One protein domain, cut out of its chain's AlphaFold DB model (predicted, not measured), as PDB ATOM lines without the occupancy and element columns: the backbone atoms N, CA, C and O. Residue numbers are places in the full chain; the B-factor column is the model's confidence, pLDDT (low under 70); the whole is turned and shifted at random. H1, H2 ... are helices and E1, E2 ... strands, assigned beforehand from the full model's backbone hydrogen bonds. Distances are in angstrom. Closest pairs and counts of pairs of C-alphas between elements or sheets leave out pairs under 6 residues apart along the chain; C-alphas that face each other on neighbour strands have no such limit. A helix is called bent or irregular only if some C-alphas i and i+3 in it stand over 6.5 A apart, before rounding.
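This is residues 6 to 23 and 125 to 179 of the 195 residues of the protein "DAO domain-containing protein" of Sphingopyxis macrogoltabida (UniProt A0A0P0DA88). A small two-stranded hairpin, E1 and E2, stands between two helices: the long helix H2 packs over it on one side, and the short helix H1 sits on the other side, off beyond E2 and only loosely attached. After H2, residues 165 to 179 swing out in a wide loop and fold back toward the hairpin, with no named element. The printed part has 73 residues with two named helices and two named strands, in the order H1, E1, E2, H2; the sheet's order is E1 - E2, antiparallel. The class is mixed, helices and strands, with under half of the residues in named elements. The whole is compact, with a radius of gyration of the C-alphas of 12.5 A and spans of 36 by 28 by 17 A.

Look first at E1, residues 129 to 132, and E2, residues 139 to 142, a hairpin of antiparallel strands at 176 degrees. Here N 129 and O 142 are 2.8 A apart and N 140 and O 131 are 2.9 A apart, both within hydrogen-bond range. From the hairpin go to H2, residues 148 to 164. It has 8 pairs of C-alphas within 8 A of E1, the closest those of Gly 131 and Ile 159 at 6.0 A. With E2 it has 2 such pairs, the closest the C-alphas of Ala 141 and Ile 155 at 7.2 A. H2 has a kink of 35 degrees near residue 155. Then look at H1, residues 6 to 13: it has 1 such pair with E2, the C-alphas of Cys 8 and Lys 142 at 6.7 A. H1 and H2 are apart. O i to N i+4 pairs are within hydrogen-bond range in 3 of 4 cases in H1 and 11 of 13 in H2.

Find C-alpha 129 at (-20.785, 17.670, 33.029), where E1 begins; E1 and E2 each measure 9.8 A from first to last C-alpha. H2 runs 22.3 A, from C-alpha 148 at (-20.273, 19.036, 43.891) to C-alpha 164 at (-4.446, 26.963, 30.392). It is irregular, with C-alphas 150 and 153 at 7.5 A. H1 begins at C-alpha 6 at (-29.449, 25.012, 39.682) and measures 13.4 A; it is irregular too, with C-alphas 6 and 9 at 7.7 A.

The two C-alphas farthest apart are those of Asp 14 and Ser 169, 37.3 A. Look for the cut after residue 23: residues 24 to 124 are not printed, and C-alphas 23 and 125 are 10.3 A apart. The link from H1 to E1 runs across this cut. Of the links that are printed whole, E2 to H2 is tight and E1 to E2 is short. The model's mean pLDDT over the printed part is 93.9, and no printed residue is under 70.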
ATOM      1  N   PRO A   6     -27.996  25.169  39.851       91.81
ATOM      2  CA  PRO A   6     -29.449  25.012  39.682       91.81
ATOM      3  C   PRO A   6     -30.052  25.890  38.573       91.81
ATOM      4  O   PRO A   6     -31.095  25.561  38.017       91.81
ATOM      5  N   TRP A   7     -29.380  26.983  38.206       93.38
ATOM      6  CA  TRP A   7     -29.803  27.904  37.146       93.38
ATOM      7  C   TRP A   7     -29.118  27.626  35.801       93.38
ATOM      8  O   TRP A   7     -29.305  28.382  34.845       93.38
ATOM      9  N   CYS A   8     -28.318  26.558  35.688       92.25
ATOM     10  CA  CYS A   8     -27.458  26.346  34.524       92.25
ATOM     11  C   CYS A   8     -28.235  26.234  33.205       92.25
ATOM     12  O   CYS A   8     -27.773  26.760  32.196       92.25
ATOM     13  N   ASN A   9     -29.424  25.623  33.205       92.81
ATOM     14  CA  ASN A   9     -30.252  25.524  32.000       92.81
ATOM     15  C   ASN A   9     -30.721  26.905  31.532       92.81
ATOM     16  O   ASN A   9     -30.641  27.210  30.349       92.81
ATOM     17  N   ALA A  10     -31.156  27.771  32.453       92.69
ATOM     18  CA  ALA A  10     -31.572  29.127  32.103       92.69
ATOM     19  C   ALA A  10     -30.404  29.942  31.524       92.69
ATOM     20  O   ALA A  10     -30.577  30.622  30.519       92.69
ATOM     21  N   LEU A  11     -29.210  29.817  32.113       91.88
ATOM     22  CA  LEU A  11     -28.004  30.519  31.658       91.88
ATOM     23  C   LEU A  11     -27.485  30.027  30.299       91.88
ATOM     24  O   LEU A  11     -26.873  30.793  29.562       91.88
ATOM     25  N   LEU A  12     -27.688  28.749  29.977       93.06
ATOM     26  CA  LEU A  12     -27.171  28.127  28.755       93.06
ATOM     27  C   LEU A  12     -28.164  28.131  27.589       93.06
ATOM     28  O   LEU A  12     -27.780  27.786  26.470       93.06
ATOM     29  N   ARG A  13     -29.410  28.541  27.835       93.81
ATOM     30  CA  ARG A  13     -30.472  28.598  26.825       93.81
ATOM     31  C   ARG A  13     -30.138  29.544  25.682       93.81
ATOM     32  O   ARG A  13     -30.280  29.176  24.521       93.81
ATOM     33  N   ASP A  14     -29.619  30.726  26.003       91.62
ATOM     34  CA  ASP A  14     -29.290  31.755  25.006       91.62
ATOM     35  C   ASP A  14     -28.184  31.315  24.033       91.62
ATOM     36  O   ASP A  14     -28.032  31.888  22.954       91.62
ATOM     37  N   VAL A  15     -27.425  30.272  24.390       93.19
ATOM     38  CA  VAL A  15     -26.375  29.671  23.556       93.19
ATOM     39  C   VAL A  15     -26.718  28.256  23.070       93.19
ATOM     40  O   VAL A  15     -25.865  27.596  22.478       93.19
ATOM     41  N   GLY A  16     -27.948  27.777  23.301       93.06
ATOM     42  CA  GLY A  16     -28.439  26.477  22.828       93.06
ATOM     43  C   GLY A  16     -27.751  25.258  23.457       93.06
ATOM     44  O   GLY A  16     -27.597  24.231  22.799       93.06
ATOM     45  N   LEU A  17     -27.279  25.369  24.706       91.94
ATOM     46  CA  LEU A  17     -26.552  24.302  25.421       91.94
ATOM     47  C   LEU A  17     -27.310  23.745  26.642       91.94
ATOM     48  O   LEU A  17     -26.724  23.046  27.485       91.94
ATOM     49  N   ASP A  18     -28.597  24.059  26.765       88.12
ATOM     50  CA  ASP A  18     -29.476  23.639  27.856       88.12
ATOM     51  C   ASP A  18     -30.129  22.266  27.630       88.12
ATOM     52  O   ASP A  18     -30.367  21.552  28.599       88.12
ATOM     53  N   GLU A  19     -30.336  21.832  26.385       85.44
ATOM     54  CA  GLU A  19     -31.141  20.628  26.097       85.44
ATOM     55  C   GLU A  19     -30.381  19.295  26.155       85.44
ATOM     56  O   GLU A  19     -30.988  18.231  26.290       85.44
ATOM     57  N   ARG A  20     -29.047  19.307  26.045       88.62
ATOM     58  CA  ARG A  20     -28.279  18.060  25.886       88.62
ATOM     59  C   ARG A  20     -28.385  17.118  27.090       88.62
ATOM     60  O   ARG A  20     -28.358  15.900  26.924       88.62
ATOM     61  N   TRP A  21     -28.416  17.679  28.293       94.38
ATOM     62  CA  TRP A  21     -28.401  16.914  29.535       94.38
ATOM     63  C   TRP A  21     -29.664  17.240  30.334       94.38
ATOM     64  O   TRP A  21     -29.925  18.420  30.562       94.38
ATOM     65  N   PRO A  22     -30.436  16.235  30.789       93.81
ATOM     66  CA  PRO A  22     -31.628  16.446  31.601       93.81
ATOM     67  C   PRO A  22     -31.214  16.811  33.033       93.81
ATOM     68  O   PRO A  22     -31.110  15.952  33.913       93.81
ATOM     69  N   LEU A  23     -30.896  18.089  33.232       94.94
ATOM     70  CA  LEU A  23     -30.453  18.652  34.503       94.94
ATOM     71  C   LEU A  23     -31.647  19.233  35.256       94.94
ATOM     72  O   LEU A  23     -32.272  20.179  34.786       94.94
ATOM     73  N   ASP A 125     -27.236  10.109  34.209       93.12
ATOM     74  CA  ASP A 125     -26.265   9.245  34.886       93.12
ATOM     75  C   ASP A 125     -25.694   9.795  36.198       93.12
ATOM     76  O   ASP A 125     -24.668   9.302  36.646       93.12
ATOM     77  N   VAL A 126     -26.313  10.804  36.813       93.00
ATOM     78  CA  VAL A 126     -25.901  11.409  38.097       93.00
ATOM     79  C   VAL A 126     -24.449  11.913  38.172       93.00
ATOM     80  O   VAL A 126     -23.987  12.286  39.249       93.00
ATOM     81  N   HIS A 127     -23.735  11.995  37.047       93.88
ATOM     82  CA  HIS A 127     -22.379  12.530  36.996       93.88
ATOM     83  C   HIS A 127     -22.383  13.988  36.522       93.88
ATOM     84  O   HIS A 127     -23.214  14.367  35.685       93.88
ATOM     85  N   PRO A 128     -21.430  14.809  37.003       94.88
ATOM     86  CA  PRO A 128     -21.241  16.155  36.491       94.88
ATOM     87  C   PRO A 128     -20.951  16.173  34.986       94.88
ATOM     88  O   PRO A 128     -20.452  15.208  34.401       94.88
ATOM     89  N   VAL A 129     -21.214  17.323  34.380       95.94
ATOM     90  CA  VAL A 129     -20.785  17.670  33.029       95.94
ATOM     91  C   VAL A 129     -19.795  18.820  33.144       95.94
ATOM     92  O   VAL A 129     -20.155  19.907  33.610       95.94
ATOM     93  N   VAL A 130     -18.546  18.561  32.770       96.50
ATOM     94  CA  VAL A 130     -17.397  19.433  33.018       96.50
ATOM     95  C   VAL A 130     -16.562  19.561  31.753       96.50
ATOM     96  O   VAL A 130     -16.245  18.560  31.119       96.50
ATOM     97  N   GLY A 131     -16.170  20.786  31.408       96.00
ATOM     98  CA  GLY A 131     -15.196  21.033  30.347       96.00
ATOM     99  C   GLY A 131     -15.607  22.127  29.361       96.00
ATOM    100  O   GLY A 131     -16.526  22.906  29.640       96.00
ATOM    101  N   PRO A 132     -14.896  22.224  28.224       96.25
ATOM    102  CA  PRO A 132     -15.175  23.221  27.199       96.25
ATOM    103  C   PRO A 132     -16.512  22.958  26.503       96.25
ATOM    104  O   PRO A 132     -17.033  21.840  26.481       96.25
ATOM    105  N   THR A 133     -17.056  24.008  25.894       95.69
ATOM    106  CA  THR A 133     -18.251  23.931  25.049       95.69
ATOM    107  C   THR A 133     -17.919  24.290  23.594       95.69
ATOM    108  O   THR A 133     -16.849  24.841  23.332       95.69
ATOM    109  N   PRO A 134     -18.827  24.039  22.629       95.31
ATOM    110  CA  PRO A 134     -18.674  24.534  21.259       95.31
ATOM    111  C   PRO A 134     -18.599  26.066  21.151       95.31
ATOM    112  O   PRO A 134     -18.134  26.588  20.140       95.31
ATOM    113  N   VAL A 135     -19.053  26.795  22.177       95.44
ATOM    114  CA  VAL A 135     -18.919  28.250  22.255       95.44
ATOM    115  C   VAL A 135     -17.533  28.574  22.807       95.44
ATOM    116  O   VAL A 135     -17.226  28.303  23.968       95.44
ATOM    117  N   GLY A 136     -16.683  29.159  21.961       95.56
ATOM    118  CA  GLY A 136     -15.305  29.492  22.319       95.56
ATOM    119  C   GLY A 136     -15.219  30.354  23.582       95.56
ATOM    120  O   GLY A 136     -15.909  31.364  23.703       95.56
ATOM    121  N   GLY A 137     -14.369  29.945  24.526       94.81
ATOM    122  CA  GLY A 137     -14.177  30.630  25.809       94.81
ATOM    123  C   GLY A 137     -15.236  30.325  26.876       94.81
ATOM    124  O   GLY A 137     -15.067  30.752  28.016       94.81
ATOM    125  N   LEU A 138     -16.292  29.569  26.552       95.19
ATOM    126  CA  LEU A 138     -17.282  29.108  27.523       95.19
ATOM    127  C   LEU A 138     -16.957  27.685  27.989       95.19
ATOM    128  O   LEU A 138     -16.883  26.748  27.191       95.19
ATOM    129  N   TYR A 139     -16.845  27.535  29.307       95.50
ATOM    130  CA  TYR A 139     -16.642  26.268  30.001       95.50
ATOM    131  C   TYR A 139     -17.803  26.024  30.962       95.50
ATOM    132  O   TYR A 139     -18.360  26.967  31.527       95.50
ATOM    133  N   VAL A 140     -18.162  24.759  31.165       95.06
ATOM    134  CA  VAL A 140     -19.241  24.362  32.074       95.06
ATOM    135  C   VAL A 140     -18.718  23.448  33.170       95.06
ATOM    136  O   VAL A 140     -17.819  22.648  32.946       95.06
ATOM    137  N   ALA A 141     -19.320  23.563  34.347       95.44
ATOM    138  CA  ALA A 141     -19.224  22.609  35.443       95.44
ATOM    139  C   ALA A 141     -20.612  22.550  36.089       95.44
ATOM    140  O   ALA A 141     -20.949  23.391  36.923       95.44
ATOM    141  N   LYS A 142     -21.452  21.632  35.607       94.38
ATOM    142  CA  LYS A 142     -22.887  21.588  35.925       94.38
ATOM    143  C   LYS A 142     -23.389  20.173  36.202       94.38
ATOM    144  O   LYS A 142     -22.722  19.202  35.855       94.38
ATOM    145  N   GLY A 143     -24.576  20.048  36.786       94.00
ATOM    146  CA  GLY A 143     -25.241  18.761  37.002       94.00
ATOM    147  C   GLY A 143     -24.558  17.905  38.063       94.00
ATOM    148  O   GLY A 143     -24.496  16.681  37.936       94.00
ATOM    149  N   CYS A 144     -24.010  18.536  39.106       93.38
ATOM    150  CA  CYS A 144     -23.178  17.845  40.090       93.38
ATOM    151  C   CYS A 144     -23.919  16.771  40.902       93.38
ATOM    152  O   CYS A 144     -23.271  16.027  41.628       93.38
ATOM    153  N   SER A 145     -25.250  16.693  40.834       92.75
ATOM    154  CA  SER A 145     -26.060  15.620  41.421       92.75
ATOM    155  C   SER A 145     -25.756  15.331  42.901       92.75
ATOM    156  O   SER A 145     -25.624  14.180  43.303       92.75
ATOM    157  N   GLY A 146     -25.519  16.373  43.706       89.12
ATOM    158  CA  GLY A 146     -25.144  16.241  45.125       89.12
ATOM    159  C   GLY A 146     -23.670  15.922  45.410       89.12
ATOM    160  O   GLY A 146     -23.245  15.902  46.562       89.12
ATOM    161  N   HIS A 147     -22.850  15.740  44.375       89.25
ATOM    162  CA  HIS A 147     -21.424  15.418  44.478       89.25
ATOM    163  C   HIS A 147     -20.510  16.650  44.445       89.25
ATOM    164  O   HIS A 147     -19.303  16.528  44.647       89.25
ATOM    165  N   GLY A 148     -21.062  17.840  44.199       90.50
ATOM    166  CA  GLY A 148     -20.273  19.036  43.891       90.50
ATOM    167  C   GLY A 148     -19.263  19.398  44.978       90.50
ATOM    168  O   GLY A 148     -18.128  19.727  44.664       90.50
ATOM    169  N   PHE A 149     -19.628  19.255  46.258       90.31
ATOM    170  CA  PHE A 149     -18.724  19.583  47.365       90.31
ATOM    171  C   PHE A 149     -17.466  18.703  47.383       90.31
ATOM    172  O   PHE A 149     -16.357  19.218  47.489       90.31
ATOM    173  N   LYS A 150     -17.629  17.378  47.252       90.31
ATOM    174  CA  LYS A 150     -16.506  16.424  47.290       90.31
ATOM    175  C   LYS A 150     -15.676  16.445  46.002       90.31
ATOM    176  O   LYS A 150     -14.478  16.199  46.059       90.31
ATOM    177  N   LEU A 151     -16.298  16.767  44.865       93.19
ATOM    178  CA  LEU A 151     -15.637  16.797  43.555       93.19
ATOM    179  C   LEU A 151     -15.044  18.163  43.182       93.19
ATOM    180  O   LEU A 151     -14.272  18.232  42.229       93.19
ATOM    181  N   ALA A 152     -15.372  19.239  43.905       94.19
ATOM    182  CA  ALA A 152     -14.947  20.597  43.564       94.19
ATOM    183  C   ALA A 152     -13.435  20.744  43.287       94.19
ATOM    184  O   ALA A 152     -13.111  21.402  42.298       94.19
ATOM    185  N   PRO A 153     -12.509  20.132  44.060       94.62
ATOM    186  CA  PRO A 153     -11.078  20.226  43.760       94.62
ATOM    187  C   PRO A 153     -10.710  19.638  42.389       94.62
ATOM    188  O   PRO A 153     -10.049  20.305  41.594       94.62
ATOM    189  N   SER A 154     -11.189  18.431  42.072       95.44
ATOM    190  CA  SER A 154     -10.917  17.776  40.785       95.44
ATOM    191  C   SER A 154     -11.591  18.500  39.621       95.44
ATOM    192  O   SER A 154     -10.973  18.689  38.580       95.44
ATOM    193  N   ILE A 155     -12.831  18.970  39.797       95.94
ATOM    194  CA  ILE A 155     -13.540  19.763  38.780       95.94
ATOM    195  C   ILE A 155     -12.789  21.068  38.494       95.94
ATOM    196  O   ILE A 155     -12.591  21.421  37.334       95.94
ATOM    197  N   GLY A 156     -12.345  21.771  39.540       95.62
ATOM    198  CA  GLY A 156     -11.549  22.989  39.400       95.62
ATOM    199  C   GLY A 156     -10.241  22.739  38.650       95.62
ATOM    200  O   GLY A 156      -9.914  23.499  37.742       95.62
ATOM    201  N   SER A 157      -9.549  21.644  38.973       96.81
ATOM    202  CA  SER A 157      -8.344  21.208  38.262       96.81
ATOM    203  C   SER A 157      -8.619  20.931  36.778       96.81
ATOM    204  O   SER A 157      -7.933  21.485  35.925       96.81
ATOM    205  N   LEU A 158      -9.666  20.165  36.439       97.06
ATOM    206  CA  LEU A 158     -10.032  19.882  35.040       97.06
ATOM    207  C   LEU A 158     -10.303  21.163  34.239       97.06
ATOM    208  O   LEU A 158      -9.856  21.296  33.101       97.06
ATOM    209  N   ILE A 159     -11.018  22.122  34.832       96.56
ATOM    210  CA  ILE A 159     -11.312  23.406  34.187       96.56
ATOM    211  C   ILE A 159     -10.042  24.245  34.020       96.56
ATOM    212  O   ILE A 159      -9.831  24.811  32.949       96.56
ATOM    213  N   ALA A 160      -9.177  24.309  35.035       96.19
ATOM    214  CA  ALA A 160      -7.914  25.040  34.953       96.19
ATOM    215  C   ALA A 160      -7.004  24.472  33.853       96.19
ATOM    216  O   ALA A 160      -6.493  25.238  33.032       96.19
ATOM    217  N   GLN A 161      -6.877  23.144  33.776       96.44
ATOM    218  CA  GLN A 161      -6.123  22.462  32.723       96.44
ATOM    219  C   GLN A 161      -6.719  22.744  31.333       96.44
ATOM    220  O   GLN A 161      -5.991  23.052  30.394       96.44
ATOM    221  N   ALA A 162      -8.049  22.733  31.197       95.56
ATOM    222  CA  ALA A 162      -8.723  23.015  29.926       95.56
ATOM    223  C   ALA A 162      -8.625  24.488  29.474       95.56
ATOM    224  O   ALA A 162      -8.732  24.775  28.280       95.56
ATOM    225  N   ILE A 163      -8.456  25.427  30.408       96.56
ATOM    226  CA  ILE A 163      -8.274  26.858  30.113       96.56
ATOM    227  C   ILE A 163      -6.820  27.165  29.750       96.56
ATOM    228  O   ILE A 163      -6.564  27.920  28.815       96.56
ATOM    229  N   THR A 164      -5.872  26.616  30.507       95.94
ATOM    230  CA  THR A 164      -4.446  26.963  30.392       95.94
ATOM    231  C   THR A 164      -3.698  26.090  29.390       95.94
ATOM    232  O   THR A 164      -2.705  26.537  28.821       95.94
ATOM    233  N   GLY A 165      -4.164  24.861  29.157       95.50
ATOM    234  CA  GLY A 165      -3.415  23.840  28.425       95.50
ATOM    235  C   GLY A 165      -2.228  23.271  29.213       95.50
ATOM    236  O   GLY A 165      -1.419  22.541  28.645       95.50
ATOM    237  N   GLU A 166      -2.113  23.600  30.501       95.44
ATOM    238  CA  GLU A 166      -1.025  23.188  31.387       95.44
ATOM    239  C   GLU A 166      -1.555  22.278  32.503       95.44
ATOM    240  O   GLU A 166      -2.733  22.330  32.848       95.44
ATOM    241  N   SER A 167      -0.682  21.447  33.076       94.94
ATOM    242  CA  SER A 167      -0.998  20.567  34.206       94.94
ATOM    243  C   SER A 167       0.157  20.575  35.209       94.94
ATOM    244  O   SER A 167       1.329  20.576  34.819       94.94
ATOM    245  N   GLY A 168      -0.166  20.626  36.498       91.75
ATOM    246  CA  GLY A 168       0.771  20.643  37.615       91.75
ATOM    247  C   GLY A 168       0.778  19.344  38.427       91.75
ATOM    248  O   GLY A 168      -0.053  18.459  38.273       91.75
ATOM    249  N   SER A 169       1.709  19.232  39.376       92.44
ATOM    250  CA  SER A 169       1.894  18.017  40.194       92.44
ATOM    251  C   SER A 169       0.765  17.705  41.185       92.44
ATOM    252  O   SER A 169       0.779  16.647  41.807       92.44
ATOM    253  N   PHE A 170      -0.160  18.641  41.393       89.62
ATOM    254  CA  PHE A 170      -1.298  18.506  42.312       89.62
ATOM    255  C   PHE A 170      -2.633  18.443  41.562       89.62
ATOM    256  O   PHE A 170      -3.687  18.403  42.197       89.62
ATOM    257  N   ASP A 171      -2.581  18.487  40.230       96.06
ATOM    258  CA  ASP A 171      -3.756  18.404  39.385       96.06
ATOM    259  C   ASP A 171      -4.263  16.968  39.279       96.06
ATOM    260  O   ASP A 171      -3.538  15.996  39.495       96.06
ATOM    261  N   THR A 172      -5.553  16.841  38.980       95.12
ATOM    262  CA  THR A 172      -6.174  15.535  38.787       95.12
ATOM    263  C   THR A 172      -5.719  14.921  37.465       95.12
ATOM    264  O   THR A 172      -5.617  15.614  36.454       95.12
ATOM    265  N   ASP A 173      -5.513  13.606  37.476       94.12
ATOM    266  CA  ASP A 173      -5.189  12.766  36.317       94.12
ATOM    267  C   ASP A 173      -6.431  12.138  35.656       94.12
ATOM    268  O   ASP A 173      -6.312  11.323  34.740       94.12
ATOM    269  N   VAL A 174      -7.630  12.507  36.117       93.81
ATOM    270  CA  VAL A 174      -8.897  12.065  35.530       93.81
ATOM    271  C   VAL A 174      -8.956  12.522  34.078       93.81
ATOM    272  O   VAL A 174      -8.801  13.706  33.793       93.81
ATOM    273  N   ASP A 175      -9.236  11.588  33.170       95.00
ATOM    274  CA  ASP A 175      -9.446  11.899  31.758       95.00
ATOM    275  C   ASP A 175     -10.612  12.900  31.605       95.00
ATOM    276  O   ASP A 175     -11.749  12.567  31.966       95.00
ATOM    277  N   PRO A 176     -10.384  14.112  31.057       94.50
ATOM    278  CA  PRO A 176     -11.442  15.095  30.845       94.50
ATOM    279  C   PRO A 176     -12.609  14.565  30.001       94.50
ATOM    280  O   PRO A 176     -13.748  14.996  30.198       94.50
ATOM    281  N   ALA A 177     -12.368  13.597  29.107       95.88
ATOM    282  CA  ALA A 177     -13.411  12.964  28.302       95.88
ATOM    283  C   ALA A 177     -14.469  12.244  29.159       95.88
ATOM    284  O   ALA A 177     -15.620  12.109  28.740       95.88
ATOM    285  N   PHE A 178     -14.117  11.832  30.384       95.12
ATOM    286  CA  PHE A 178     -15.029  11.151  31.301       95.12
ATOM    287  C   PHE A 178     -16.195  12.035  31.762       95.12
ATOM    288  O   PHE A 178     -17.283  11.523  32.014       95.12
ATOM    289  N   LEU A 179     -15.992  13.354  31.854       95.44
ATOM    290  CA  LEU A 179     -17.024  14.319  32.263       95.44
ATOM    291  C   LEU A 179     -17.405  15.300  31.146       95.44
ATOM    292  O   LEU A 179     -18.276  16.142  31.364       95.44
TER     293      LEU A 179